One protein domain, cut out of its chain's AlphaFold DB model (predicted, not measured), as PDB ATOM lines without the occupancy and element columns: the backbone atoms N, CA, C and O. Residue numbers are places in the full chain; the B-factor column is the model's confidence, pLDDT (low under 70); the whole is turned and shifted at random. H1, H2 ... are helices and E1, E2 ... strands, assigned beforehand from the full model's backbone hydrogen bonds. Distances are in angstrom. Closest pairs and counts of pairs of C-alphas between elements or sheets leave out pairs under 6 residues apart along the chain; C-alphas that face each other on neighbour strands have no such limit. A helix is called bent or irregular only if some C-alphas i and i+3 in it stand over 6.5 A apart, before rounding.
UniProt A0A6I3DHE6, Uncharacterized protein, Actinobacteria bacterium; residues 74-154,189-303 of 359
ATOM      1  N   ASP A  74      26.338  -1.440 -27.377       91.88
ATOM      2  CA  ASP A  74      27.157  -2.558 -26.890       91.88
ATOM      3  C   ASP A  74      26.880  -3.856 -27.636       91.88
ATOM      4  O   ASP A  74      27.784  -4.494 -28.183       91.88
ATOM      5  N   ILE A  75      25.607  -4.249 -27.661       93.19
ATOM      6  CA  ILE A  75      25.173  -5.500 -28.276       93.19
ATOM      7  C   ILE A  75      25.340  -5.416 -29.794       93.19
ATOM      8  O   ILE A  75      25.866  -6.346 -30.411       93.19
ATOM      9  N   GLN A  76      24.908  -4.311 -30.399       94.81
ATOM     10  CA  GLN A  76      24.927  -4.094 -31.839       94.81
ATOM     11  C   GLN A  76      26.363  -4.153 -32.371       94.81
ATOM     12  O   GLN A  76      26.660  -4.977 -33.236       94.81
ATOM     13  N   THR A  77      27.263  -3.357 -31.793       95.00
ATOM     14  CA  THR A  77      28.678  -3.273 -32.168       95.00
ATOM     15  C   THR A  77      29.430  -4.551 -31.818       95.00
ATOM     16  O   THR A  77      30.136  -5.108 -32.662       95.00
ATOM     17  N   SER A  78      29.282  -5.045 -30.586       93.62
ATOM     18  CA  SER A  78      30.167  -6.098 -30.084       93.62
ATOM     19  C   SER A  78      29.694  -7.513 -30.378       93.62
ATOM     20  O   SER A  78      30.510  -8.434 -30.316       93.62
ATOM     21  N   VAL A  79      28.409  -7.720 -30.684       95.44
ATOM     22  CA  VAL A  79      27.822  -9.062 -30.822       95.44
ATOM     23  C   VAL A  79      27.060  -9.245 -32.130       95.44
ATOM     24  O   VAL A  79      27.341 -10.200 -32.856       95.44
ATOM     25  N   LEU A  80      26.103  -8.369 -32.443       96.31
ATOM     26  CA  LEU A  80      25.189  -8.588 -33.567       96.31
ATOM     27  C   LEU A  80      25.855  -8.320 -34.917       96.31
ATOM     28  O   LEU A  80      25.778  -9.172 -35.799       96.31
ATOM     29  N   LEU A  81      26.553  -7.190 -35.068       97.88
ATOM     30  CA  LEU A  81      27.282  -6.843 -36.288       97.88
ATOM     31  C   LEU A  81      28.317  -7.915 -36.684       97.88
ATOM     32  O   LEU A  81      28.239  -8.411 -37.809       97.88
ATOM     33  N   PRO A  82      29.266  -8.339 -35.823       97.44
ATOM     34  CA  PRO A  82      30.252  -9.347 -36.220       97.44
ATOM     35  C   PRO A  82      29.620 -10.703 -36.570       97.44
ATOM     36  O   PRO A  82      30.073 -11.349 -37.516       97.44
ATOM     37  N   GLU A  83      28.559 -11.130 -35.872       97.81
ATOM     38  CA  GLU A  83      27.834 -12.358 -36.232       97.81
ATOM     39  C   GLU A  83      27.088 -12.208 -37.563       97.81
ATOM     40  O   GLU A  83      27.084 -13.150 -38.359       97.81
ATOM     41  N   LEU A  84      26.489 -11.044 -37.841       98.25
ATOM     42  CA  LEU A  84      25.841 -10.760 -39.122       98.25
ATOM     43  C   LEU A  84      26.844 -10.896 -40.268       98.25
ATOM     44  O   LEU A  84      26.630 -11.704 -41.172       98.25
ATOM     45  N   LEU A  85      27.976 -10.190 -40.195       98.44
ATOM     46  CA  LEU A  85      29.017 -10.253 -41.228       98.44
ATOM     47  C   LEU A  85      29.576 -11.678 -41.379       98.44
ATOM     48  O   LEU A  85      29.799 -12.153 -42.493       98.44
ATOM     49  N   HIS A  86      29.742 -12.407 -40.270       97.62
ATOM     50  CA  HIS A  86      30.141 -13.813 -40.299       97.62
ATOM     51  C   HIS A  86      29.107 -14.695 -41.021       97.62
ATOM     52  O   HIS A  86      29.481 -15.519 -41.862       97.62
ATOM     53  N   ARG A  87      27.808 -14.541 -40.732       97.25
ATOM     54  CA  ARG A  87      26.737 -15.304 -41.393       97.25
ATOM     55  C   ARG A  87      26.622 -14.965 -42.873       97.25
ATOM     56  O   ARG A  87      26.466 -15.886 -43.672       97.25
ATOM     57  N   LEU A  88      26.736 -13.693 -43.247       97.62
ATOM     58  CA  LEU A  88      26.703 -13.265 -44.645       97.62
ATOM     59  C   LEU A  88      27.826 -13.914 -45.454       97.62
ATOM     60  O   LEU A  88      27.568 -14.402 -46.557       97.62
ATOM     61  N   HIS A  89      29.024 -14.009 -44.876       97.00
ATOM     62  CA  HIS A  89      30.178 -14.612 -45.529       97.00
ATOM     63  C   HIS A  89      30.142 -16.153 -45.530       97.00
ATOM     64  O   HIS A  89      30.211 -16.780 -46.584       97.00
ATOM     65  N   PHE A  90      30.003 -16.797 -44.365       95.81
ATOM     66  CA  PHE A  90      30.131 -18.258 -44.238       95.81
ATOM     67  C   PHE A  90      28.816 -19.030 -44.392       95.81
ATOM     68  O   PHE A  90      28.831 -20.265 -44.358       95.81
ATOM     69  N   LYS A  91      27.676 -18.331 -44.468       95.19
ATOM     70  CA  LYS A  91      26.317 -18.908 -44.434       95.19
ATOM     71  C   LYS A  91      26.096 -19.841 -43.235       95.19
ATOM     72  O   LYS A  91      25.353 -20.818 -43.295       95.19
ATOM     73  N   LYS A  92      26.797 -19.568 -42.131       92.25
ATOM     74  CA  LYS A  92      26.798 -20.369 -40.901       92.25
ATOM     75  C   LYS A  92      26.858 -19.448 -39.692       92.25
ATOM     76  O   LYS A  92      27.633 -18.502 -39.677       92.25
ATOM     77  N   ALA A  93      26.095 -19.784 -38.660       92.75
ATOM     78  CA  ALA A  93      26.139 -19.085 -37.382       92.75
ATOM     79  C   ALA A  93      27.330 -19.539 -36.524       92.75
ATOM     80  O   ALA A  93      27.515 -20.758 -36.350       92.75
ATOM     81  N   ALA A  94      28.086 -18.587 -35.968       93.44
ATOM     82  CA  ALA A  94      29.038 -18.842 -34.884       93.44
ATOM     83  C   ALA A  94      28.380 -18.583 -33.522       93.44
ATOM     84  O   ALA A  94      28.587 -19.359 -32.588       93.44
ATOM     85  N   LEU A  95      27.519 -17.569 -33.429       92.19
ATOM     86  CA  LEU A  95      26.660 -17.308 -32.279       92.19
ATOM     87  C   LEU A  95      25.284 -17.970 -32.460       92.19
ATOM     88  O   LEU A  95      24.535 -17.654 -33.387       92.19
ATOM     89  N   ARG A  96      24.929 -18.891 -31.558       87.25
ATOM     90  CA  ARG A  96      23.656 -19.631 -31.595       87.25
ATOM     91  C   ARG A  96      22.902 -19.505 -30.283       87.25
ATOM     92  O   ARG A  96      23.239 -20.189 -29.310       87.25
ATOM     93  N   MET A  97      21.855 -18.690 -30.309       84.50
ATOM     94  CA  MET A  97      20.866 -18.584 -29.242       84.50
ATOM     95  C   MET A  97      19.746 -19.596 -29.519       84.50
ATOM     96  O   MET A  97      19.056 -19.466 -30.532       84.50
ATOM     97  N   PRO A  98      19.618 -20.673 -28.722       75.38
ATOM     98  CA  PRO A  98      18.498 -21.597 -28.864       75.38
ATOM     99  C   PRO A  98      17.182 -20.888 -28.508       75.38
ATOM    100  O   PRO A  98      17.187 -19.963 -27.704       75.38
ATOM    101  N   GLY A  99      16.074 -21.325 -29.111       83.25
ATOM    102  CA  GLY A  99      14.742 -20.812 -28.780       83.25
ATOM    103  C   GLY A  99      14.425 -19.413 -29.318       83.25
ATOM    104  O   GLY A  99      13.515 -18.776 -28.813       83.25
ATOM    105  N   GLY A 100      15.135 -18.907 -30.335       87.06
ATOM    106  CA  GLY A 100      14.858 -17.573 -30.897       87.06
ATOM    107  C   GLY A 100      13.415 -17.394 -31.402       87.06
ATOM    108  O   GLY A 100      12.795 -16.367 -31.139       87.06
ATOM    109  N   GLU A 101      12.849 -18.411 -32.058       88.12
ATOM    110  CA  GLU A 101      11.443 -18.380 -32.495       88.12
ATOM    111  C   GLU A 101      10.458 -18.499 -31.323       88.12
ATOM    112  O   GLU A 101       9.421 -17.847 -31.326       88.12
ATOM    113  N   GLU A 102      10.793 -19.278 -30.290       91.12
ATOM    114  CA  GLU A 102       9.991 -19.388 -29.062       91.12
ATOM    115  C   GLU A 102       9.995 -18.060 -28.294       91.12
ATOM    116  O   GLU A 102       8.945 -17.578 -27.877       91.12
ATOM    117  N   TRP A 103      11.163 -17.422 -28.184       92.00
ATOM    118  CA  TRP A 103      11.329 -16.081 -27.629       92.00
ATOM    119  C   TRP A 103      10.463 -15.069 -28.382       92.00
ATOM    120  O   TRP A 103       9.688 -14.342 -27.756       92.00
ATOM    121  N   ARG A 104      10.510 -15.078 -29.720       90.56
ATOM    122  CA  ARG A 104       9.648 -14.231 -30.553       90.56
ATOM    123  C   ARG A 104       8.165 -14.509 -30.300       90.56
ATOM    124  O   ARG A 104       7.410 -13.573 -30.050       90.56
ATOM    125  N   ALA A 105       7.755 -15.777 -30.314       91.38
ATOM    126  CA  ALA A 105       6.371 -16.189 -30.080       91.38
ATOM    127  C   ALA A 105       5.865 -15.821 -28.674       91.38
ATOM    128  O   ALA A 105       4.679 -15.560 -28.498       91.38
ATOM    129  N   SER A 106       6.760 -15.747 -27.685       92.31
ATOM    130  CA  SER A 106       6.453 -15.325 -26.312       92.31
ATOM    131  C   SER A 106       6.354 -13.805 -26.119       92.31
ATOM    132  O   SER A 106       6.249 -13.338 -24.989       92.31
ATOM    133  N   GLY A 107       6.390 -13.022 -27.203       90.50
ATOM    134  CA  GLY A 107       6.321 -11.561 -27.139       90.50
ATOM    135  C   GLY A 107       7.664 -10.890 -26.852       90.50
ATOM    136  O   GLY A 107       7.678  -9.753 -26.395       90.50
ATOM    137  N   MET A 108       8.781 -11.575 -27.134       92.38
ATOM    138  CA  MET A 108      10.144 -11.040 -27.017       92.38
ATOM    139  C   MET A 108      10.474 -10.475 -25.622       92.38
ATOM    140  O   MET A 108      10.918  -9.328 -25.515       92.38
ATOM    141  N   PRO A 109      10.281 -11.248 -24.533       91.56
ATOM    142  CA  PRO A 109      10.606 -10.781 -23.190       91.56
ATOM    143  C   PRO A 109      12.095 -10.435 -23.073       91.56
ATOM    144  O   PRO A 109      12.941 -11.036 -23.743       91.56
ATOM    145  N   VAL A 110      12.425  -9.492 -22.186       90.81
ATOM    146  CA  VAL A 110      13.821  -9.116 -21.928       90.81
ATOM    147  C   VAL A 110      14.612 -10.333 -21.462       90.81
ATOM    148  O   VAL A 110      14.250 -10.997 -20.491       90.81
ATOM    149  N   VAL A 111      15.728 -10.606 -22.137       89.31
ATOM    150  CA  VAL A 111      16.646 -11.672 -21.734       89.31
ATOM    151  C   VAL A 111      17.502 -11.189 -20.573       89.31
ATOM    152  O   VAL A 111      18.303 -10.264 -20.726       89.31
ATOM    153  N   VAL A 112      17.353 -11.854 -19.429       82.88
ATOM    154  CA  VAL A 112      18.174 -11.667 -18.230       82.88
ATOM    155  C   VAL A 112      18.970 -12.961 -18.002       82.88
ATOM    156  O   VAL A 112      18.369 -14.037 -18.020       82.88
ATOM    157  N   PRO A 113      20.307 -12.907 -17.840       79.75
ATOM    158  CA  PRO A 113      21.097 -14.096 -17.528       79.75
ATOM    159  C   PRO A 113      20.655 -14.752 -16.213       79.75
ATOM    160  O   PRO A 113      20.120 -14.088 -15.329       79.75
ATOM    161  N   GLU A 114      20.937 -16.048 -16.056       75.25
ATOM    162  CA  GLU A 114      20.740 -16.745 -14.778       75.25
ATOM    163  C   GLU A 114      21.526 -16.072 -13.639       75.25
ATOM    164  O   GLU A 114      22.586 -15.472 -13.851       75.25
ATOM    165  N   GLU A 115      21.034 -16.237 -12.411       66.75
ATOM    166  CA  GLU A 115      21.635 -15.674 -11.204       66.75
ATOM    167  C   GLU A 115      23.131 -16.043 -11.093       66.75
ATOM    168  O   GLU A 115      23.517 -17.211 -11.174       66.75
ATOM    169  N   ASN A 116      23.990 -15.034 -10.894       69.88
ATOM    170  CA  ASN A 116      25.462 -15.125 -10.848       69.88
ATOM    171  C   ASN A 116      26.188 -15.400 -12.185       69.88
ATOM    172  O   ASN A 116      27.395 -15.663 -12.175       69.88
ATOM    173  N   MET A 117      25.515 -15.324 -13.338       78.69
ATOM    174  CA  MET A 117      26.184 -15.406 -14.640       78.69
ATOM    175  C   MET A 117      26.622 -14.025 -15.141       78.69
ATOM    176  O   MET A 117      25.805 -13.135 -15.349       78.69
ATOM    177  N   GLN A 118      27.920 -13.867 -15.409       82.19
ATOM    178  CA  GLN A 118      28.444 -12.680 -16.090       82.19
ATOM    179  C   GLN A 118      27.973 -12.641 -17.550       82.19
ATOM    180  O   GLN A 118      27.933 -13.678 -18.219       82.19
ATOM    181  N   TRP A 119      27.706 -11.443 -18.076       87.38
ATOM    182  CA  TRP A 119      27.264 -11.248 -19.462       87.38
ATOM    183  C   TRP A 119      28.189 -11.933 -20.479       87.38
ATOM    184  O   TRP A 119      27.742 -12.704 -21.328       87.38
ATOM    185  N   ILE A 120      29.504 -11.747 -20.347       86.94
ATOM    186  CA  ILE A 120      30.478 -12.329 -21.279       86.94
ATOM    187  C   ILE A 120      30.489 -13.865 -21.239       86.94
ATOM    188  O   ILE A 120      30.644 -14.517 -22.273       86.94
ATOM    189  N   ASP A 121      30.267 -14.458 -20.061       84.56
ATOM    190  CA  ASP A 121      30.144 -15.908 -19.884       84.56
ATOM    191  C   ASP A 121      28.866 -16.428 -20.565       84.56
ATOM    192  O   ASP A 121      28.893 -17.505 -21.170       84.56
ATOM    193  N   PHE A 122      27.765 -15.663 -20.516       87.25
ATOM    194  CA  PHE A 122      26.538 -15.973 -21.251       87.25
ATOM    195  C   PHE A 122      26.805 -16.009 -22.760       87.25
ATOM    196  O   PHE A 122      26.519 -17.019 -23.409       87.25
ATOM    197  N   VAL A 123      27.413 -14.960 -23.324       90.56
ATOM    198  CA  VAL A 123      27.714 -14.905 -24.766       90.56
ATOM    199  C   VAL A 123      28.678 -16.035 -25.158       90.56
ATOM    200  O   VAL A 123      28.447 -16.738 -26.145       90.56
ATOM    201  N   ALA A 124      29.704 -16.310 -24.346       87.12
ATOM    202  CA  ALA A 124      30.695 -17.356 -24.610       87.12
ATOM    203  C   ALA A 124      30.102 -18.777 -24.636       87.12
ATOM    204  O   ALA A 124      30.557 -19.622 -25.412       87.12
ATOM    205  N   ARG A 125      29.066 -19.065 -23.833       85.25
ATOM    206  CA  ARG A 125      28.330 -20.347 -23.904       85.25
ATOM    207  C   ARG A 125      27.584 -20.519 -25.218       85.25
ATOM    208  O   ARG A 125      27.314 -21.656 -25.623       85.25
ATOM    209  N   HIS A 126      27.230 -19.415 -25.862       87.94
ATOM    210  CA  HIS A 126      26.456 -19.371 -27.097       87.94
ATOM    211  C   HIS A 126      27.299 -19.209 -28.356       87.94
ATOM    212  O   HIS A 126      26.828 -19.519 -29.449       87.94
ATOM    213  N   PHE A 127      28.567 -18.852 -28.191       89.69
ATOM    214  CA  PHE A 127      29.540 -18.792 -29.265       89.69
ATOM    215  C   PHE A 127      30.252 -20.138 -29.470       89.69
ATOM    216  O   PHE A 127      30.956 -20.639 -28.589       89.69
ATOM    217  N   ALA A 128      30.083 -20.734 -30.648       83.12
ATOM    218  CA  ALA A 128      30.773 -21.949 -31.059       83.12
ATOM    219  C   ALA A 128      31.001 -21.988 -32.580       83.12
ATOM    220  O   ALA A 128      30.169 -22.428 -33.381       83.12
ATOM    221  N   ASP A 129      32.205 -21.588 -32.953       72.19
ATOM    222  CA  ASP A 129      32.727 -21.487 -34.312       72.19
ATOM    223  C   ASP A 129      33.248 -22.819 -34.896       72.19
ATOM    224  O   ASP A 129      33.475 -22.910 -36.105       72.19
ATOM    225  N   SER A 130      33.379 -23.871 -34.077       71.75
ATOM    226  CA  SER A 130      33.801 -25.223 -34.479       71.75
ATOM    227  C   SER A 130      32.899 -26.328 -33.911       71.75
ATOM    228  O   SER A 130      32.209 -26.142 -32.908       71.75
ATOM    229  N   VAL A 131      32.895 -27.509 -34.543       73.38
ATOM    230  CA  VAL A 131      32.076 -28.663 -34.108       73.38
ATOM    231  C   VAL A 131      32.493 -29.160 -32.720       73.38
ATOM    232  O   VAL A 131      31.633 -29.421 -31.882       73.38
ATOM    233  N   SER A 132      33.797 -29.220 -32.440       73.44
ATOM    234  CA  SER A 132      34.317 -29.603 -31.122       73.44
ATOM    235  C   SER A 132      33.887 -28.614 -30.036       73.44
ATOM    236  O   SER A 132      33.427 -29.020 -28.968       73.44
ATOM    237  N   ARG A 133      33.946 -27.308 -30.325       77.31
ATOM    238  CA  ARG A 133      33.487 -26.272 -29.393       77.31
ATOM    239  C   ARG A 133      31.974 -26.310 -29.193       77.31
ATOM    240  O   ARG A 133      31.522 -26.101 -28.071       77.31
ATOM    241  N   ARG A 134      31.195 -26.654 -30.227       77.50
ATOM    242  CA  ARG A 134      29.744 -26.889 -30.104       77.50
ATOM    243  C   ARG A 134      29.441 -28.047 -29.163       77.50
ATOM    244  O   ARG A 134      28.633 -27.870 -28.260       77.50
ATOM    245  N   ALA A 135      30.108 -29.187 -29.338       78.69
ATOM    246  CA  ALA A 135      29.931 -30.346 -28.465       78.69
ATOM    247  C   ALA A 135      30.294 -30.007 -27.010       78.69
ATOM    248  O   ALA A 135      29.518 -30.271 -26.096       78.69
ATOM    249  N   MET A 136      31.422 -29.320 -26.795       78.38
ATOM    250  CA  MET A 136      31.824 -28.860 -25.463       78.38
ATOM    251  C   MET A 136      30.809 -27.883 -24.849       78.38
ATOM    252  O   MET A 136      30.500 -27.993 -23.664       78.38
ATOM    253  N   ASN A 137      30.289 -26.924 -25.617       79.31
ATOM    254  CA  ASN A 137      29.302 -25.969 -25.112       79.31
ATOM    255  C   ASN A 137      27.960 -26.643 -24.804       79.31
ATOM    256  O   ASN A 137      27.339 -26.290 -23.807       79.31
ATOM    257  N   PHE A 138      27.542 -27.635 -25.593       79.81
ATOM    258  CA  PHE A 138      26.367 -28.455 -25.289       79.81
ATOM    259  C   PHE A 138      26.524 -29.175 -23.942       79.81
ATOM    260  O   PHE A 138      25.665 -29.041 -23.075       79.81
ATOM    261  N   VAL A 139      27.667 -29.836 -23.722       79.50
ATOM    262  CA  VAL A 139      27.988 -30.491 -22.442       79.50
ATOM    263  C   VAL A 139      27.968 -29.482 -21.291       79.50
ATOM    264  O   VAL A 139      27.349 -29.735 -20.265       79.50
ATOM    265  N   LYS A 140      28.587 -28.306 -21.462       76.50
ATOM    266  CA  LYS A 140      28.586 -27.250 -20.435       76.50
ATOM    267  C   LYS A 140      27.179 -26.764 -20.088       76.50
ATOM    268  O   LYS A 140      26.931 -26.484 -18.928       76.50
ATOM    269  N   ARG A 141      26.272 -26.656 -21.061       76.06
ATOM    270  CA  ARG A 141      24.879 -26.245 -20.809       76.06
ATOM    271  C   ARG A 141      24.066 -27.327 -20.100       76.06
ATOM    272  O   ARG A 141      23.167 -26.991 -19.347       76.06
ATOM    273  N   ALA A 142      24.381 -28.600 -20.334       80.44
ATOM    274  CA  ALA A 142      23.720 -29.721 -19.669       80.44
ATOM    275  C   ALA A 142      24.215 -29.949 -18.227       80.44
ATOM    276  O   ALA A 142      23.552 -30.631 -17.448       80.44
ATOM    277  N   LEU A 143      25.386 -29.412 -17.864       77.94
ATOM    278  CA  LEU A 143      25.968 -29.565 -16.533       77.94
ATOM    279  C   LEU A 143      25.488 -28.467 -15.565       77.94
ATOM    280  O   LEU A 143      25.514 -27.289 -15.921       77.94
ATOM    281  N   PRO A 144      25.164 -28.816 -14.306       77.62
ATOM    282  CA  PRO A 144      24.890 -27.835 -13.263       77.62
ATOM    283  C   PRO A 144      26.034 -26.831 -13.066       77.62
ATOM    284  O   PRO A 144      27.218 -27.187 -13.059       77.62
ATOM    285  N   MET A 145      25.680 -25.571 -12.809       71.06
ATOM    286  CA  MET A 145      26.643 -24.485 -12.590       71.06
ATOM    287  C   MET A 145      27.629 -24.740 -11.449       71.06
ATOM    288  O   MET A 145      28.797 -24.347 -11.533       71.06
ATOM    289  N   SER A 146      27.191 -25.442 -10.406       73.44
ATOM    290  CA  SER A 146      28.019 -25.841  -9.267       73.44
ATOM    291  C   SER A 146      29.200 -26.719  -9.692       73.44
ATOM    292  O   SER A 146      30.333 -26.470  -9.277       73.44
ATOM    293  N   LEU A 147      28.966 -27.683 -10.588       77.06
ATOM    294  CA  LEU A 147      29.992 -28.573 -11.136       77.06
ATOM    295  C   LEU A 147      30.992 -27.813 -12.009       77.06
ATOM    296  O   LEU A 147      32.201 -27.983 -11.853       77.06
ATOM    297  N   LEU A 148      30.509 -26.924 -12.883       74.38
ATOM    298  CA  LEU A 148      31.386 -26.075 -13.696       74.38
ATOM    299  C   LEU A 148      32.259 -25.162 -12.830       74.38
ATOM    300  O   LEU A 148      33.439 -24.975 -13.120       74.38
ATOM    301  N   THR A 149      31.693 -24.617 -11.755       72.00
ATOM    302  CA  THR A 149      32.410 -23.754 -10.810       72.00
ATOM    303  C   THR A 149      33.470 -24.537 -10.042       72.00
ATOM    304  O   THR A 149      34.603 -24.073  -9.916       72.00
ATOM    305  N   ALA A 150      33.145 -25.748  -9.583       76.38
ATOM    306  CA  ALA A 150      34.093 -26.635  -8.918       76.38
ATOM    307  C   ALA A 150      35.256 -27.023  -9.847       76.38
ATOM    308  O   ALA A 150      36.417 -26.920  -9.453       76.38
ATOM    309  N   ALA A 151      34.963 -27.370 -11.105       76.06
ATOM    310  CA  ALA A 151      35.984 -27.661 -12.109       76.06
ATOM    311  C   ALA A 151      36.867 -26.437 -12.411       76.06
ATOM    312  O   ALA A 151      38.091 -26.557 -12.454       76.06
ATOM    313  N   ARG A 152      36.277 -25.239 -12.552       73.50
ATOM    314  CA  ARG A 152      37.029 -23.980 -12.723       73.50
ATOM    315  C   ARG A 152      37.984 -23.747 -11.544       73.50
ATOM    316  O   ARG A 152      39.175 -23.541 -11.781       73.50
ATOM    317  N   ARG A 153      37.502 -23.892 -10.300       72.69
ATOM    318  CA  ARG A 153      38.317 -23.769  -9.075       72.69
ATOM    319  C   ARG A 153      39.462 -24.780  -9.032       72.69
ATOM    320  O   ARG A 153      40.587 -24.388  -8.744       72.69
ATOM    321  N   ALA A 154      39.203 -26.041  -9.378       77.00
ATOM    322  CA  ALA A 154      40.237 -27.078  -9.434       77.00
ATOM    323  C   ALA A 154      41.335 -26.777 -10.473       77.00
ATOM    324  O   ALA A 154      42.484 -27.157 -10.280       77.00
ATOM    325  N   TYR A 189      37.448  -9.438 -24.131       83.12
ATOM    326  CA  TYR A 189      36.241  -8.978 -23.446       83.12
ATOM    327  C   TYR A 189      35.185  -8.422 -24.419       83.12
ATOM    328  O   TYR A 189      34.016  -8.360 -24.049       83.12
ATOM    329  N   MET A 190      35.562  -8.075 -25.657       89.75
ATOM    330  CA  MET A 190      34.638  -7.742 -26.746       89.75
ATOM    331  C   MET A 190      34.388  -8.983 -27.623       89.75
ATOM    332  O   MET A 190      35.317  -9.435 -28.303       89.75
ATOM    333  N   PRO A 191      33.160  -9.541 -27.671       92.62
ATOM    334  CA  PRO A 191      32.875 -10.753 -28.448       92.62
ATOM    335  C   PRO A 191      33.220 -10.672 -29.941       92.62
ATOM    336  O   PRO A 191      33.592 -11.688 -30.530       92.62
ATOM    337  N   LEU A 192      33.192  -9.483 -30.550       93.75
ATOM    338  CA  LEU A 192      33.651  -9.252 -31.927       93.75
ATOM    339  C   LEU A 192      35.073  -9.788 -32.170       93.75
ATOM    340  O   LEU A 192      35.370 -10.311 -33.245       93.75
ATOM    341  N   TRP A 193      35.953  -9.729 -31.163       92.44
ATOM    342  CA  TRP A 193      37.338 -10.178 -31.294       92.44
ATOM    343  C   TRP A 193      37.443 -11.698 -31.448       92.44
ATOM    344  O   TRP A 193      38.410 -12.213 -32.008       92.44
ATOM    345  N   TRP A 194      36.429 -12.453 -31.017       93.00
ATOM    346  CA  TRP A 194      36.414 -13.911 -31.148       93.00
ATOM    347  C   TRP A 194      36.362 -14.360 -32.617       93.00
ATOM    348  O   TRP A 194      36.809 -15.462 -32.944       93.00
ATOM    349  N   TYR A 195      35.910 -13.485 -33.520       93.62
ATOM    350  CA  TYR A 195      35.885 -13.713 -34.965       93.62
ATOM    351  C   TYR A 195      37.229 -13.436 -35.651       93.62
ATOM    352  O   TYR A 195      37.382 -13.774 -36.824       93.62
ATOM    353  N   ARG A 196      38.227 -12.882 -34.945       92.31
ATOM    354  CA  ARG A 196      39.499 -12.419 -35.532       92.31
ATOM    355  C   ARG A 196      40.225 -13.458 -36.380       92.31
ATOM    356  O   ARG A 196      40.788 -13.134 -37.418       92.31
ATOM    357  N   HIS A 197      40.190 -14.719 -35.966       91.00
ATOM    358  CA  HIS A 197      40.832 -15.815 -36.695       91.00
ATOM    359  C   HIS A 197      40.176 -16.117 -38.060       91.00
ATOM    360  O   HIS A 197      40.753 -16.848 -38.860       91.00
ATOM    361  N   ARG A 198      38.979 -15.574 -38.334       92.69
ATOM    362  CA  ARG A 198      38.266 -15.694 -39.617       92.69
ATOM    363  C   ARG A 198      38.493 -14.518 -40.552       92.69
ATOM    364  O   ARG A 198      38.346 -14.700 -41.759       92.69
ATOM    365  N   TRP A 199      38.869 -13.354 -40.025       95.19
ATOM    366  CA  TRP A 199      39.064 -12.135 -40.813       95.19
ATOM    367  C   TRP A 199      39.951 -12.318 -42.052       95.19
ATOM    368  O   TRP A 199      39.542 -11.819 -43.095       95.19
ATOM    369  N   PRO A 200      41.051 -13.108 -42.031       96.25
ATOM    370  CA  PRO A 200      41.873 -13.327 -43.228       96.25
ATOM    371  C   PRO A 200      41.116 -13.909 -44.431       96.25
ATOM    372  O   PRO A 200      41.545 -13.763 -45.567       96.25
ATOM    373  N   SER A 201      39.995 -14.590 -44.186       96.62
ATOM    374  CA  SER A 201      39.147 -15.178 -45.231       96.62
ATOM    375  C   SER A 201      37.907 -14.349 -45.565       96.62
ATOM    376  O   SER A 201      37.223 -14.650 -46.537       96.62
ATOM    377  N   MET A 202      37.609 -13.304 -44.789       97.94
ATOM    378  CA  MET A 202      36.420 -12.472 -44.968       97.94
ATOM    379  C   MET A 202      36.750 -11.244 -45.822       97.94
ATOM    380  O   MET A 202      37.792 -10.620 -45.637       97.94
ATOM    381  N   ARG A 203      35.848 -10.868 -46.741       98.25
ATOM    382  CA  ARG A 203      35.991  -9.648 -47.571       98.25
ATOM    383  C   ARG A 203      35.883  -8.367 -46.743       98.25
ATOM    384  O   ARG A 203      36.440  -7.343 -47.116       98.25
ATOM    385  N   TYR A 204      35.177  -8.439 -45.624       98.38
ATOM    386  CA  TYR A 204      34.964  -7.350 -44.684       98.38
ATOM    387  C   TYR A 204      34.722  -7.918 -43.286       98.38
ATOM    388  O   TYR A 204      34.226  -9.038 -43.142       98.38
ATOM    389  N   PHE A 205      35.074  -7.164 -42.252       98.12
ATOM    390  CA  PHE A 205      34.915  -7.575 -40.860       98.12
ATOM    391  C   PHE A 205      34.735  -6.371 -39.933       98.12
ATOM    392  O   PHE A 205      35.191  -5.270 -40.228       98.12
ATOM    393  N   ALA A 206      34.062  -6.587 -38.802       97.56
ATOM    394  CA  ALA A 206      33.913  -5.563 -37.776       97.56
ATOM    395  C   ALA A 206      35.196  -5.444 -36.941       97.56
ATOM    396  O   ALA A 206      35.792  -6.463 -36.582       97.56
ATOM    397  N   ILE A 207      35.597  -4.217 -36.612       94.88
ATOM    398  CA  ILE A 207      36.756  -3.929 -35.754       94.88
ATOM    399  C   ILE A 207      36.308  -3.396 -34.384       94.88
ATOM    400  O   ILE A 207      35.186  -2.901 -34.270       94.88
ATOM    401  N   PRO A 208      37.149  -3.510 -33.333       91.88
ATOM    402  CA  PRO A 208      36.807  -3.030 -31.998       91.88
ATOM    403  C   PRO A 208      36.339  -1.575 -31.960       91.88
ATOM    404  O   PRO A 208      37.014  -0.689 -32.479       91.88
ATOM    405  N   SER A 209      35.212  -1.354 -31.290       90.06
ATOM    406  CA  SER A 209      34.632  -0.050 -30.969       90.06
ATOM    407  C   SER A 209      33.690  -0.223 -29.776       90.06
ATOM    408  O   SER A 209      33.196  -1.327 -29.540       90.06
ATOM    409  N   PHE A 210      33.463   0.842 -29.010       78.81
ATOM    410  CA  PHE A 210      32.535   0.831 -27.873       78.81
ATOM    411  C   PHE A 210      31.147   1.367 -28.242       78.81
ATOM    412  O   PHE A 210      30.159   0.959 -27.645       78.81
ATOM    413  N   THR A 211      31.065   2.246 -29.236       85.50
ATOM    414  CA  THR A 211      29.876   3.060 -29.516       85.50
ATOM    415  C   THR A 211      29.334   2.777 -30.913       85.50
ATOM    416  O   THR A 211      28.213   2.292 -31.063       85.50
ATOM    417  N   GLU A 212      30.142   2.986 -31.948       93.25
ATOM    418  CA  GLU A 212      29.717   2.829 -33.340       93.25
ATOM    419  C   GLU A 212      30.085   1.462 -33.916       93.25
ATOM    420  O   GLU A 212      31.107   0.867 -33.566       93.25
ATOM    421  N   GLY A 213      29.288   0.995 -34.877       96.81
ATOM    422  CA  GLY A 213      29.622  -0.164 -35.691       96.81
ATOM    423  C   GLY A 213      30.698   0.180 -36.706       96.81
ATOM    424  O   GLY A 213      30.416   0.840 -37.700       96.81
ATOM    425  N   LEU A 214      31.922  -0.286 -36.487       97.94
ATOM    426  CA  LEU A 214      33.036  -0.040 -37.399       97.94
ATOM    427  C   LEU A 214      33.298  -1.262 -38.273       97.94
ATOM    428  O   LEU A 214      33.596  -2.341 -37.756       97.94
ATOM    429  N   VAL A 215      33.230  -1.091 -39.594       98.62
ATOM    430  CA  VAL A 215      33.539  -2.146 -40.567       98.62
ATOM    431  C   VAL A 215      34.778  -1.790 -41.376       98.62
ATOM    432  O   VAL A 215      34.931  -0.674 -41.878       98.62
ATOM    433  N   ARG A 216      35.659  -2.779 -41.508       98.00
ATOM    434  CA  ARG A 216      36.871  -2.748 -42.316       98.00
ATOM    435  C   ARG A 216      36.706  -3.654 -43.532       98.00
ATOM    436  O   ARG A 216      36.301  -4.806 -43.389       98.00
ATOM    437  N   ILE A 217      37.052  -3.154 -44.710       98.56
ATOM    438  CA  ILE A 217      37.213  -3.930 -45.936       98.56
ATOM    439  C   ILE A 217      38.607  -4.553 -45.926       98.56
ATOM    440  O   ILE A 217      39.608  -3.862 -45.709       98.56
ATOM    441  N   ASN A 218      38.672  -5.858 -46.185       98.25
ATOM    442  CA  ASN A 218      39.913  -6.622 -46.265       98.25
ATOM    443  C   ASN A 218      40.631  -6.348 -47.600       98.25
ATOM    444  O   ASN A 218      40.720  -7.213 -48.471       98.25
ATOM    445  N   LEU A 219      41.055  -5.097 -47.780       98.44
ATOM    446  CA  LEU A 219      41.578  -4.525 -49.017       98.44
ATOM    447  C   LEU A 219      43.026  -4.961 -49.278       98.44
ATOM    448  O   LEU A 219      43.900  -4.822 -48.415       98.44
ATOM    449  N   ARG A 220      43.294  -5.454 -50.490       98.25
ATOM    450  CA  ARG A 220      44.630  -5.827 -50.963       98.25
ATOM    451  C   ARG A 220      45.560  -4.616 -50.953       98.25
ATOM    452  O   ARG A 220      45.189  -3.527 -51.369       98.25
ATOM    453  N   GLY A 221      46.782  -4.817 -50.467       94.81
ATOM    454  CA  GLY A 221      47.792  -3.758 -50.368       94.81
ATOM    455  C   GLY A 221      47.656  -2.864 -49.132       94.81
ATOM    456  O   GLY A 221      48.564  -2.084 -48.870       94.81
ATOM    457  N   ARG A 222      46.580  -3.009 -48.344       95.19
ATOM    458  CA  ARG A 222      46.379  -2.279 -47.084       95.19
ATOM    459  C   ARG A 222      46.287  -3.206 -45.880       95.19
ATOM    460  O   ARG A 222      46.967  -2.992 -44.882       95.19
ATOM    461  N   GLU A 223      45.472  -4.251 -45.981       94.62
ATOM    462  CA  GLU A 223      45.370  -5.273 -44.943       94.62
ATOM    463  C   GLU A 223      46.391  -6.390 -45.182       94.62
ATOM    464  O   GLU A 223      46.669  -6.757 -46.327       94.62
ATOM    465  N   ARG A 224      46.927  -6.968 -44.096       92.56
ATOM    466  CA  ARG A 224      47.938  -8.044 -44.161       92.56
ATOM    467  C   ARG A 224      47.503  -9.198 -45.068       92.56
ATOM    468  O   ARG A 224      48.305  -9.695 -45.849       92.56
ATOM    469  N   ASP A 225      46.245  -9.608 -44.933       94.00
ATOM    470  CA  ASP A 225      45.643 -10.727 -45.661       94.00
ATOM    471  C   ASP A 225      44.594 -10.218 -46.667       94.00
ATOM    472  O   ASP A 225      43.553 -10.845 -46.845       94.00
ATOM    473  N   GLY A 226      44.834  -9.048 -47.272       97.00
ATOM    474  CA  GLY A 226      43.890  -8.390 -48.172       97.00
ATOM    475  C   GLY A 226      43.469  -9.260 -49.361       97.00
ATOM    476  O   GLY A 226      44.313  -9.775 -50.101       97.00
ATOM    477  N   ILE A 227      42.154  -9.394 -49.556       98.00
ATOM    478  CA  ILE A 227      41.531 -10.227 -50.600       98.00
ATOM    479  C   ILE A 227      40.581  -9.463 -51.527       98.00
ATOM    480  O   ILE A 227      40.193 -10.008 -52.554       98.00
ATOM    481  N   VAL A 228      40.177  -8.245 -51.164       98.62
ATOM    482  CA  VAL A 228      39.362  -7.369 -52.017       98.62
ATOM    483  C   VAL A 228      40.307  -6.510 -52.846       98.62
ATOM    484  O   VAL A 228      41.179  -5.858 -52.274       98.62
ATOM    485  N   ASP A 229      40.160  -6.522 -54.166       98.56
ATOM    486  CA  ASP A 229      40.946  -5.664 -55.054       98.56
ATOM    487  C   ASP A 229      40.419  -4.218 -55.019       98.56
ATOM    488  O   ASP A 229      39.267  -3.971 -54.648       98.56
ATOM    489  N   ILE A 230      41.262  -3.241 -55.360       98.06
ATOM    490  CA  ILE A 230      40.908  -1.815 -55.253       98.06
ATOM    491  C   ILE A 230      39.734  -1.444 -56.167       98.06
ATOM    492  O   ILE A 230      38.876  -0.652 -55.785       98.06
ATOM    493  N   GLU A 231      39.627  -2.090 -57.324       98.19
ATOM    494  CA  GLU A 231      38.535  -1.926 -58.284       98.19
ATOM    495  C   GLU A 231      37.176  -2.361 -57.703       98.19
ATOM    496  O   GLU A 231      36.123  -1.880 -58.123       98.19
ATOM    497  N   ASP A 232      37.199  -3.241 -56.699       98.50
ATOM    498  CA  ASP A 232      36.020  -3.791 -56.036       98.50
ATOM    499  C   ASP A 232      35.718  -3.122 -54.689       98.50
ATOM    500  O   ASP A 232      34.704  -3.445 -54.058       98.50
ATOM    501  N   TYR A 233      36.569  -2.199 -54.231       98.56
ATOM    502  CA  TYR A 233      36.456  -1.561 -52.920       98.56
ATOM    503  C   TYR A 233      35.108  -0.855 -52.745       98.56
ATOM    504  O   TYR A 233      34.348  -1.203 -51.843       98.56
ATOM    505  N   GLN A 234      34.777   0.066 -53.655       98.06
ATOM    506  CA  GLN A 234      33.549   0.862 -53.575       98.06
ATOM    507  C   GLN A 234      32.300  -0.030 -53.601       98.06
ATOM    508  O   GLN A 234      31.421   0.095 -52.748       98.06
ATOM    509  N   ARG A 235      32.268  -1.012 -54.514       98.31
ATOM    510  CA  ARG A 235      31.173  -1.990 -54.610       98.31
ATOM    511  C   ARG A 235      31.033  -2.816 -53.331       98.31
ATOM    512  O   ARG A 235      29.923  -3.112 -52.903       98.31
ATOM    513  N   THR A 236      32.152  -3.191 -52.714       98.62
ATOM    514  CA  THR A 236      32.149  -3.937 -51.449       98.62
ATOM    515  C   THR A 236      31.636  -3.068 -50.299       98.62
ATOM    516  O   THR A 236      30.888  -3.566 -49.461       98.62
ATOM    517  N   CYS A 237      31.974  -1.776 -50.262       98.69
ATOM    518  CA  CYS A 237      31.421  -0.853 -49.273       98.69
ATOM    519  C   CYS A 237      29.896  -0.726 -49.405       98.69
ATOM    520  O   CYS A 237      29.175  -0.847 -48.415       98.69
ATOM    521  N   GLU A 238      29.401  -0.542 -50.627       98.50
ATOM    522  CA  GLU A 238      27.966  -0.444 -50.922       98.50
ATOM    523  C   GLU A 238      27.209  -1.730 -50.567       98.50
ATOM    524  O   GLU A 238      26.131  -1.659 -49.975       98.50
ATOM    525  N   GLU A 239      27.794  -2.898 -50.855       98.38
ATOM    526  CA  GLU A 239      27.266  -4.208 -50.448       98.38
ATOM    527  C   GLU A 239      27.091  -4.282 -48.925       98.38
ATOM    528  O   GLU A 239      26.003  -4.585 -48.439       98.38
ATOM    529  N   VAL A 240      28.136  -3.949 -48.158       98.56
ATOM    530  CA  VAL A 240      28.086  -3.968 -46.686       98.56
ATOM    531  C   VAL A 240      27.025  -3.006 -46.157       98.56
ATOM    532  O   VAL A 240      26.252  -3.374 -45.273       98.56
ATOM    533  N   ILE A 241      26.969  -1.783 -46.689       98.69
ATOM    534  CA  ILE A 241      25.973  -0.783 -46.289       98.69
ATOM    535  C   ILE A 241      24.559  -1.306 -46.544       98.69
ATOM    536  O   ILE A 241      23.705  -1.191 -45.665       98.69
ATOM    537  N   ALA A 242      24.304  -1.896 -47.713       98.44
ATOM    538  CA  ALA A 242      22.996  -2.440 -48.054       98.44
ATOM    539  C   ALA A 242      22.585  -3.586 -47.115       98.44
ATOM    540  O   ALA A 242      21.481  -3.557 -46.568       98.44
ATOM    541  N   GLU A 243      23.479  -4.549 -46.876       98.25
ATOM    542  CA  GLU A 243      23.212  -5.697 -46.002       98.25
ATOM    543  C   GLU A 243      22.950  -5.247 -44.554       98.25
ATOM    544  O   GLU A 243      21.909  -5.569 -43.979       98.25
ATOM    545  N   VAL A 244      23.820  -4.410 -43.972       98.25
ATOM    546  CA  VAL A 244      23.660  -3.946 -42.581       98.25
ATOM    547  C   VAL A 244      22.406  -3.079 -42.417       98.25
ATOM    548  O   VAL A 244      21.703  -3.215 -41.418       98.25
ATOM    549  N   ARG A 245      22.053  -2.239 -43.400       97.69
ATOM    550  CA  ARG A 245      20.803  -1.452 -43.359       97.69
ATOM    551  C   ARG A 245      19.546  -2.307 -43.471       97.69
ATOM    552  O   ARG A 245      18.501  -1.892 -42.967       97.69
ATOM    553  N   SER A 246      19.636  -3.468 -44.121       97.88
ATOM    554  CA  SER A 246      18.521  -4.411 -44.227       97.88
ATOM    555  C   SER A 246      18.220  -5.132 -42.909       97.88
ATOM    556  O   SER A 246      17.145  -5.717 -42.771       97.88
ATOM    557  N   ALA A 247      19.131  -5.058 -41.930       97.94
ATOM    558  CA  ALA A 247      18.890  -5.566 -40.591       97.94
ATOM    559  C   ALA A 247      17.890  -4.682 -39.828       97.94
ATOM    560  O   ALA A 247      18.047  -3.460 -39.745       97.94
ATOM    561  N   THR A 248      16.882  -5.305 -39.223       97.44
ATOM    562  CA  THR A 248      15.832  -4.629 -38.455       97.44
ATOM    563  C   THR A 248      15.789  -5.105 -37.010       97.44
ATOM    564  O   THR A 248      16.230  -6.202 -36.676       97.44
ATOM    565  N   SER A 249      15.278  -4.260 -36.118       94.94
ATOM    566  CA  SER A 249      14.973  -4.660 -34.747       94.94
ATOM    567  C   SER A 249      13.706  -5.520 -34.750       94.94
ATOM    568  O   SER A 249      12.674  -5.041 -35.226       94.94
ATOM    569  N   PRO A 250      13.716  -6.742 -34.181       92.75
ATOM    570  CA  PRO A 250      12.508  -7.555 -34.066       92.75
ATOM    571  C   PRO A 250      11.423  -6.872 -33.219       92.75
ATOM    572  O   PRO A 250      10.238  -7.103 -33.435       92.75
ATOM    573  N   LEU A 251      11.826  -5.998 -32.286       88.69
ATOM    574  CA  LEU A 251      10.921  -5.272 -31.397       88.69
ATOM    575  C   LEU A 251      10.156  -4.157 -32.123       88.69
ATOM    576  O   LEU A 251       8.975  -3.953 -31.857       88.69
ATOM    577  N   THR A 252      10.820  -3.418 -33.018       90.75
ATOM    578  CA  THR A 252      10.237  -2.217 -33.649       90.75
ATOM    579  C   THR A 252       9.936  -2.387 -35.136       90.75
ATOM    580  O   THR A 252       9.240  -1.556 -35.715       90.75
ATOM    581  N   GLY A 253      10.486  -3.419 -35.783       93.31
ATOM    582  CA  GLY A 253      10.435  -3.629 -37.232       93.31
ATOM    583  C   GLY A 253      11.243  -2.615 -38.053       93.31
ATOM    584  O   GLY A 253      11.282  -2.712 -39.278       93.31
ATOM    585  N   LYS A 254      11.891  -1.636 -37.409       95.06
ATOM    586  CA  LYS A 254      12.676  -0.584 -38.068       95.06
ATOM    587  C   LYS A 254      14.125  -1.017 -38.240       95.06
ATOM    588  O   LYS A 254      14.600  -1.891 -37.517       95.06
ATOM    589  N   SER A 255      14.836  -0.387 -39.177       95.81
ATOM    590  CA  SER A 255      16.277  -0.612 -39.344       95.81
ATOM    591  C   SER A 255      17.023  -0.338 -38.037       95.81
ATOM    592  O   SER A 255      16.712   0.630 -37.338       95.81
ATOM    593  N   ILE A 256      18.018  -1.172 -37.721       95.38
ATOM    594  CA  ILE A 256      18.910  -0.947 -36.570       95.38
ATOM    595  C   ILE A 256      19.940   0.163 -36.827       95.38
ATOM    596  O   ILE A 256      20.653   0.560 -35.909       95.38
ATOM    597  N   VAL A 257      20.043   0.653 -38.066       97.31
ATOM    598  CA  VAL A 257      20.967   1.716 -38.476       97.31
ATOM    599  C   VAL A 257      20.219   3.045 -38.538       97.31
ATOM    600  O   VAL A 257      19.265   3.180 -39.304       97.31
ATOM    601  N   ALA A 258      20.679   4.037 -37.776       96.19
ATOM    602  CA  ALA A 258      20.233   5.424 -37.900       96.19
ATOM    603  C   ALA A 258      20.970   6.147 -39.032       96.19
ATOM    604  O   ALA A 258      20.350   6.735 -39.914       96.19
ATOM    605  N   GLU A 259      22.300   6.078 -39.018       97.25
ATOM    606  CA  GLU A 259      23.174   6.783 -39.955       97.25
ATOM    607  C   GLU A 259      24.384   5.913 -40.300       97.25
ATOM    608  O   GLU A 259      24.758   5.010 -39.546       97.25
ATOM    609  N   PHE A 260      25.023   6.199 -41.430       97.88
ATOM    610  CA  PHE A 260      26.287   5.577 -41.803       97.88
ATOM    611  C   PHE A 260      27.194   6.570 -42.527       97.88
ATOM    612  O   PHE A 260      26.717   7.503 -43.170       97.88
ATOM    613  N   PHE A 261      28.502   6.336 -42.454       97.88
ATOM    614  CA  PHE A 261      29.522   7.184 -43.065       97.88
ATOM    615  C   PHE A 261      30.577   6.319 -43.750       97.88
ATOM    616  O   PHE A 261      31.081   5.368 -43.152       97.88
ATOM    617  N   MET A 262      30.927   6.659 -44.992       97.31
ATOM    618  CA  MET A 262      32.095   6.095 -45.672       97.31
ATOM    619  C   MET A 262      33.323   6.909 -45.275       97.31
ATOM    620  O   MET A 262      33.582   7.979 -45.819       97.31
ATOM    621  N   MET A 263      34.070   6.405 -44.302       97.06
ATOM    622  CA  MET A 263      35.151   7.142 -43.643       97.06
ATOM    623  C   MET A 263      36.414   7.271 -44.506       97.06
ATOM    624  O   MET A 263      37.308   8.048 -44.185       97.06
ATOM    625  N   ARG A 264      36.497   6.486 -45.585       96.12
ATOM    626  CA  ARG A 264      37.615   6.440 -46.538       96.12
ATOM    627  C   ARG A 264      37.110   6.429 -47.982       96.12
ATOM    628  O   ARG A 264      37.507   5.580 -48.778       96.12
ATOM    629  N   ALA A 265      36.143   7.296 -48.282       91.81
ATOM    630  CA  ALA A 265      35.549   7.389 -49.616       91.81
ATOM    631  C   ALA A 265      36.523   7.969 -50.657       91.81
ATOM    632  O   ALA A 265      36.499   7.549 -51.808       91.81
ATOM    633  N   GLU A 266      37.370   8.921 -50.251       93.00
ATOM    634  CA  GLU A 266      38.298   9.613 -51.156       93.00
ATOM    635  C   GLU A 266      39.555   8.788 -51.444       93.00
ATOM    636  O   GLU A 266      39.882   8.548 -52.604       93.00
ATOM    637  N   ASP A 267      40.236   8.322 -50.393       96.12
ATOM    638  CA  ASP A 267      41.425   7.479 -50.512       96.12
ATOM    639  C   ASP A 267      41.393   6.319 -49.496       96.12
ATOM    640  O   ASP A 267      41.606   6.514 -48.290       96.12
ATOM    641  N   PRO A 268      41.159   5.071 -49.945       96.94
ATOM    642  CA  PRO A 268      41.214   3.919 -49.062       96.94
ATOM    643  C   PRO A 268      42.616   3.636 -48.515       96.94
ATOM    644  O   PRO A 268      42.713   2.988 -47.469       96.94
ATOM    645  N   PHE A 269      43.683   4.119 -49.154       96.75
ATOM    646  CA  PHE A 269      45.073   3.894 -48.755       96.75
ATOM    647  C   PHE A 269      45.666   5.001 -47.881       96.75
ATOM    648  O   PHE A 269      46.795   4.832 -47.423       96.75
ATOM    649  N   ASP A 270      44.915   6.067 -47.576       95.69
ATOM    650  CA  ASP A 270      45.418   7.179 -46.765       95.69
ATOM    651  C   ASP A 270      45.964   6.676 -45.408       95.69
ATOM    652  O   ASP A 270      45.195   6.150 -44.584       95.69
ATOM    653  N   PRO A 271      47.274   6.816 -45.133       89.81
ATOM    654  CA  PRO A 271      47.859   6.371 -43.873       89.81
ATOM    655  C   PRO A 271      47.348   7.164 -42.661       89.81
ATOM    656  O   PRO A 271      47.411   6.647 -41.547       89.81
ATOM    657  N   ALA A 272      46.830   8.380 -42.863       92.19
ATOM    658  CA  ALA A 272      46.217   9.216 -41.831       92.19
ATOM    659  C   ALA A 272      44.689   9.044 -41.737       92.19
ATOM    660  O   ALA A 272      44.061   9.591 -40.829       92.19
ATOM    661  N   GLY A 273      44.090   8.268 -42.645       90.38
ATOM    662  CA  GLY A 273      42.647   8.067 -42.689       90.38
ATOM    663  C   GLY A 273      42.106   7.310 -41.472       90.38
ATOM    664  O   GLY A 273      42.837   6.639 -40.734       90.38
ATOM    665  N   ALA A 274      40.784   7.331 -41.305       93.94
ATOM    666  CA  ALA A 274      40.093   6.653 -40.207       93.94
ATOM    667  C   ALA A 274      40.448   5.152 -40.100       93.94
ATOM    668  O   ALA A 274      40.786   4.515 -41.097       93.94
ATOM    669  N   PRO A 275      40.342   4.517 -38.923       91.69
ATOM    670  CA  PRO A 275      40.658   3.093 -38.783       91.69
ATOM    671  C   PRO A 275      39.677   2.167 -39.525       91.69
ATOM    672  O   PRO A 275      40.049   1.054 -39.887       91.69
ATOM    673  N   ALA A 276      38.441   2.611 -39.763       96.94
ATOM    674  CA  ALA A 276      37.392   1.867 -40.463       96.94
ATOM    675  C   ALA A 276      37.158   2.418 -41.876       96.94
ATOM    676  O   ALA A 276      37.537   3.548 -42.177       96.94
ATOM    677  N   ASP A 277      36.507   1.631 -42.731       98.44
ATOM    678  CA  ASP A 277      36.011   2.102 -44.034       98.44
ATOM    679  C   ASP A 277      34.576   2.605 -43.932       98.44
ATOM    680  O   ASP A 277      34.206   3.576 -44.589       98.44
ATOM    681  N   ILE A 278      33.778   1.959 -43.078       98.69
ATOM    682  CA  ILE A 278      32.384   2.312 -42.834       98.69
ATOM    683  C   ILE A 278      32.151   2.424 -41.332       98.69
ATOM    684  O   ILE A 278      32.565   1.556 -40.559       98.69
ATOM    685  N   LEU A 279      31.450   3.483 -40.941       98.25
ATOM    686  CA  LEU A 279      30.922   3.690 -39.602       98.25
ATOM    687  C   LEU A 279      29.395   3.602 -39.654       98.25
ATOM    688  O   LEU A 279      28.781   4.241 -40.503       98.25
ATOM    689  N   PHE A 280      28.790   2.857 -38.731       98.06
ATOM    690  CA  PHE A 280      27.346   2.786 -38.514       98.06
ATOM    691  C   PHE A 280      26.986   3.364 -37.144       98.06
ATOM    692  O   PHE A 280      27.528   2.938 -36.122       98.06
ATOM    693  N   ARG A 281      26.031   4.297 -37.120       96.25
ATOM    694  CA  ARG A 281      25.351   4.744 -35.900       96.25
ATOM    695  C   ARG A 281      24.043   3.980 -35.756       96.25
ATOM    696  O   ARG A 281      23.278   3.861 -36.714       96.25
ATOM    697  N   TRP A 282      23.789   3.477 -34.560       95.38
ATOM    698  CA  TRP A 282      22.629   2.644 -34.270       95.38
ATOM    699  C   TRP A 282      21.396   3.485 -33.938       95.38
ATOM    700  O   TRP A 282      21.523   4.571 -33.375       95.38
ATOM    701  N   SER A 283      20.213   2.995 -34.308       92.00
ATOM    702  CA  SER A 283      18.936   3.683 -34.084       92.00
ATOM    703  C   SER A 283      18.429   3.511 -32.659       92.00
ATOM    704  O   SER A 283      18.365   4.478 -31.908       92.00
ATOM    705  N   ASP A 284      18.117   2.272 -32.287       87.19
ATOM    706  CA  ASP A 284      17.389   1.955 -31.065       87.19
ATOM    707  C   ASP A 284      18.079   0.850 -30.255       87.19
ATOM    708  O   ASP A 284      18.860   0.037 -30.761       87.19
ATOM    709  N   THR A 285      17.734   0.799 -28.970       90.12
ATOM    710  CA  THR A 285      18.136  -0.263 -28.043       90.12
ATOM    711  C   THR A 285      17.488  -1.594 -28.450       90.12
ATOM    712  O   THR A 285      16.264  -1.703 -28.488       90.12
ATOM    713  N   THR A 286      18.282  -2.637 -28.723       91.62
ATOM    714  CA  THR A 286      17.764  -3.973 -29.074       91.62
ATOM    715  C   THR A 286      18.646  -5.110 -28.550       91.62
ATOM    716  O   THR A 286      19.859  -4.966 -28.422       91.62
ATOM    717  N   GLN A 287      18.032  -6.262 -28.259       92.81
ATOM    718  CA  GLN A 287      18.721  -7.505 -27.877       92.81
ATOM    719  C   GLN A 287      18.990  -8.429 -29.071       92.81
ATOM    720  O   GLN A 287      19.719  -9.414 -28.944       92.81
ATOM    721  N   ALA A 288      18.383  -8.143 -30.221       95.25
ATOM    722  CA  ALA A 288      18.422  -8.987 -31.403       95.25
ATOM    723  C   ALA A 288      18.324  -8.155 -32.686       95.25
ATOM    724  O   ALA A 288      17.863  -7.012 -32.667       95.25
ATOM    725  N   LEU A 289      18.707  -8.754 -33.810       96.00
ATOM    726  CA  LEU A 289      18.377  -8.243 -35.138       96.00
ATOM    727  C   LEU A 289      17.740  -9.337 -35.992       96.00
ATOM    728  O   LEU A 289      18.076 -10.515 -35.853       96.00
ATOM    729  N   ASP A 290      16.844  -8.932 -36.879       96.69
ATOM    730  CA  ASP A 290      16.340  -9.724 -37.991       96.69
ATOM    731  C   ASP A 290      17.033  -9.303 -39.278       96.69
ATOM    732  O   ASP A 290      17.284  -8.123 -39.500       96.69
ATOM    733  N   HIS A 291      17.337 -10.270 -40.137       97.75
ATOM    734  CA  HIS A 291      17.956 -10.011 -41.429       97.75
ATOM    735  C   HIS A 291      17.372 -10.937 -42.505       97.75
ATOM    736  O   HIS A 291      17.271 -12.143 -42.251       97.75
ATOM    737  N   PRO A 292      17.072 -10.447 -43.726       97.06
ATOM    738  CA  PRO A 292      16.393 -11.230 -44.766       97.06
ATOM    739  C   PRO A 292      17.050 -12.580 -45.091       97.06
ATOM    740  O   PRO A 292      16.368 -13.584 -45.263       97.06
ATOM    741  N   THR A 293      18.383 -12.614 -45.163       96.31
ATOM    742  CA  THR A 293      19.149 -13.824 -45.524       96.31
ATOM    743  C   THR A 293      19.890 -14.487 -44.357       96.31
ATOM    744  O   THR A 293      20.108 -15.698 -44.384       96.31
ATOM    745  N   ALA A 294      20.294 -13.729 -43.329       96.06
ATOM    746  CA  ALA A 294      21.035 -14.237 -42.172       96.06
ATOM    747  C   ALA A 294      20.118 -14.693 -41.018       96.06
ATOM    748  O   ALA A 294      20.601 -15.324 -40.066       96.06
ATOM    749  N   GLY A 295      18.813 -14.418 -41.131       95.25
ATOM    750  CA  GLY A 295      17.787 -14.747 -40.146       95.25
ATOM    751  C   GLY A 295      17.939 -13.963 -38.844       95.25
ATOM    752  O   GLY A 295      18.666 -12.971 -38.776       95.25
ATOM    753  N   LEU A 296      17.276 -14.451 -37.796       95.81
ATOM    754  CA  LEU A 296      17.355 -13.893 -36.448       95.81
ATOM    755  C   LEU A 296      18.753 -14.109 -35.834       95.81
ATOM    756  O   LEU A 296      19.282 -15.233 -35.800       95.81
ATOM    757  N   ILE A 297      19.346 -13.036 -35.312       95.88
ATOM    758  CA  ILE A 297      20.579 -13.043 -34.517       95.88
ATOM    759  C   ILE A 297      20.262 -12.489 -33.128       95.88
ATOM    760  O   ILE A 297      19.746 -11.383 -33.006       95.88
ATOM    761  N   GLY A 298      20.602 -13.247 -32.084       93.62
ATOM    762  CA  GLY A 298      20.144 -12.985 -30.719       93.62
ATOM    763  C   GLY A 298      18.939 -13.865 -30.349       93.62
ATOM    764  O   GLY A 298      18.690 -14.858 -31.039       93.62
ATOM    765  N   PRO A 299      18.222 -13.548 -29.260       93.69
ATOM    766  CA  PRO A 299      18.448 -12.408 -28.368       93.69
ATOM    767  C   PRO A 299      19.677 -12.562 -27.459       93.69
ATOM    768  O   PRO A 299      20.097 -13.669 -27.124       93.69
ATOM    769  N   VAL A 300      20.261 -11.434 -27.061       92.62
ATOM    770  CA  VAL A 300      21.418 -11.332 -26.164       92.62
ATOM    771  C   VAL A 300      21.047 -10.416 -24.991       92.62
ATOM    772  O   VAL A 300      20.464  -9.360 -25.226       92.62
ATOM    773  N   PRO A 301      21.371 -10.775 -23.735       91.31
ATOM    774  CA  PRO A 301      21.130  -9.909 -22.582       91.31
ATOM    775  C   PRO A 301      21.839  -8.559 -22.736       91.31
ATOM    776  O   PRO A 301      22.915  -8.500 -23.333       91.31
ATOM    777  N   TYR A 302      21.263  -7.488 -22.178       90.38
ATOM    778  CA  TYR A 302      21.928  -6.179 -22.107       90.38
ATOM    779  C   TYR A 302      23.228  -6.284 -21.305       90.38
ATOM    780  O   TYR A 302      23.267  -6.945 -20.268       90.38
ATOM    781  N   GLN A 303      24.299  -5.676 -21.822       89.12
ATOM    782  CA  GLN A 303      25.574  -5.577 -21.111       89.12
ATOM    783  C   GLN A 303      25.543  -4.377 -20.163       89.12
ATOM    784  O   GLN A 303      25.668  -4.540 -18.953       89.12
TER     785      GLN A 303
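AT A GLANCE: This is residues 74 to 154 and 189 to 303 of the 359 residues of an uncharacterized protein of Actinobacteria bacterium (UniProt A0A6I3DHE6). A small, strongly twisted sheet of four strands makes one part of the domain, with H7 and H1 packed on it, H1 at the middle of the whole, while H6 grazes the sheet near E1. Beyond H6, the short helices H3, H4 and H5 lead away from the sheet as an arm, at whose tip residues 149 to 154 stick out; H2 lies apart from the other helices. The printed part has 196 residues with seven named helices and four named strands, in the order H1 H2 H3 H4 H5 H6 E1 E2 H7 E3 E4; the sheet's order is E1 - E2 - E4 - E3, all antiparallel, and the class is mixed. The whole is compact, with a radius of gyration of the C-alphas of 17.8 A and spans of 55 by 39 by 27 A.

HOW THE PARTS SIT: H1, residues 74 to 90, is on the sheet of E1, residues 204 to 207, E2, residues 213 to 217, E4, residues 278 to 282, and E3, residues 257 to 262. It has a height over the sheet of 8.1 A, lies over E2 and runs along the strands, at 23 degrees to E2 on the local plane. The closest C-alphas of H1 and E2 are those of Thr 77 and Gly 213, 4.8 A apart. H2, residues 100 to 105, touches no helix and is not on the sheet. H3, residues 119 to 126, touches H4, residues 131 to 142, at a steep tilt of 62 degrees, opposite ways, the closest C-alphas being those of Arg 125 and Asn 137 at 5.8 A; H4 touches it with residues 137 to 141 alone. H5, residues 145 to 154, is close to H4 but not clearly touching, with the closest C-alphas, those of Lys 140 and Leu 148, 7.4 A apart. H6, residues 191 to 201, touches H1 at a shallow tilt of 27 degrees, the same way, with the C-alphas of Ser 78 and Leu 192 closest at 5.0 A. H6 only just touches H3, with 3 pairs of C-alphas within 8 A, the closest being Val 123 and Pro 191 at 7.6 A, and it only grazes the sheet with residues 192 to 199. The hairpin E1 and E2 is antiparallel, with N 205 and O 216 2.9 A apart. E2 and E4 are antiparallel, with N 280 and O 213 at 2.8 A. H7, residues 230 to 246, lies over E2 and E4 at a height over the sheet of 8.5 A and runs along the strands; H1 and H7 on one face of the sheet make two layers. E2, H7 and E3 form a split strand-helix-strand unit, two strands running the same way with E4 between them, and its crossover is right-handed. The hairpin E3 and E4 is antiparallel, with N 281 and O 259 at 2.8 A. Every O i to N i+4 pair is within hydrogen-bond range in H2, H4 and H5; the counts are 10 of 13 in H1, 3 of 4 in H3, 11 of 13 in H7 and 0 of 7 in H6, which has 6 of 8 O i to N i+3 pairs within range.

IN THESE COORDINATES: H1 begins at C-alpha 74, (27.157, -2.558, -26.890), and measures 23.6 A, with a kink of 28 degrees near residue 81. It is irregular, but only just: C-alphas 78 and 81 are 6.9 A apart. H2 measures 8.6 A, H3 11.2 A, H4 16.7 A and H5 14.2 A, ending at C-alpha 154, (40.237, -27.078, -9.434). H6 measures 18.5 A and H7 25.1 A; both are irregular, with C-alphas 194 and 197 7.3 A apart and C-alphas 231 and 234 7.4 A apart. E1 measures 9.7 A, E2 13.3 A, E3 14.0 A and E4 13.0 A, ending at C-alpha 282, (22.629, 2.644, -34.270).

THE WHOLE: The two C-alphas farthest apart, those of Leu 147 and Glu 266, lie 55.9 A apart. Residues 155 to 188 are not printed, and C-alphas 154 and 189 are 23.2 A apart across this cut. The links H2 to H3, E2 to H7 and E3 to E4 are long, and residues 283 to 303 hold no named element. The mean pLDDT of the printed part is 91.0, and residues 115 to 116 are under 70.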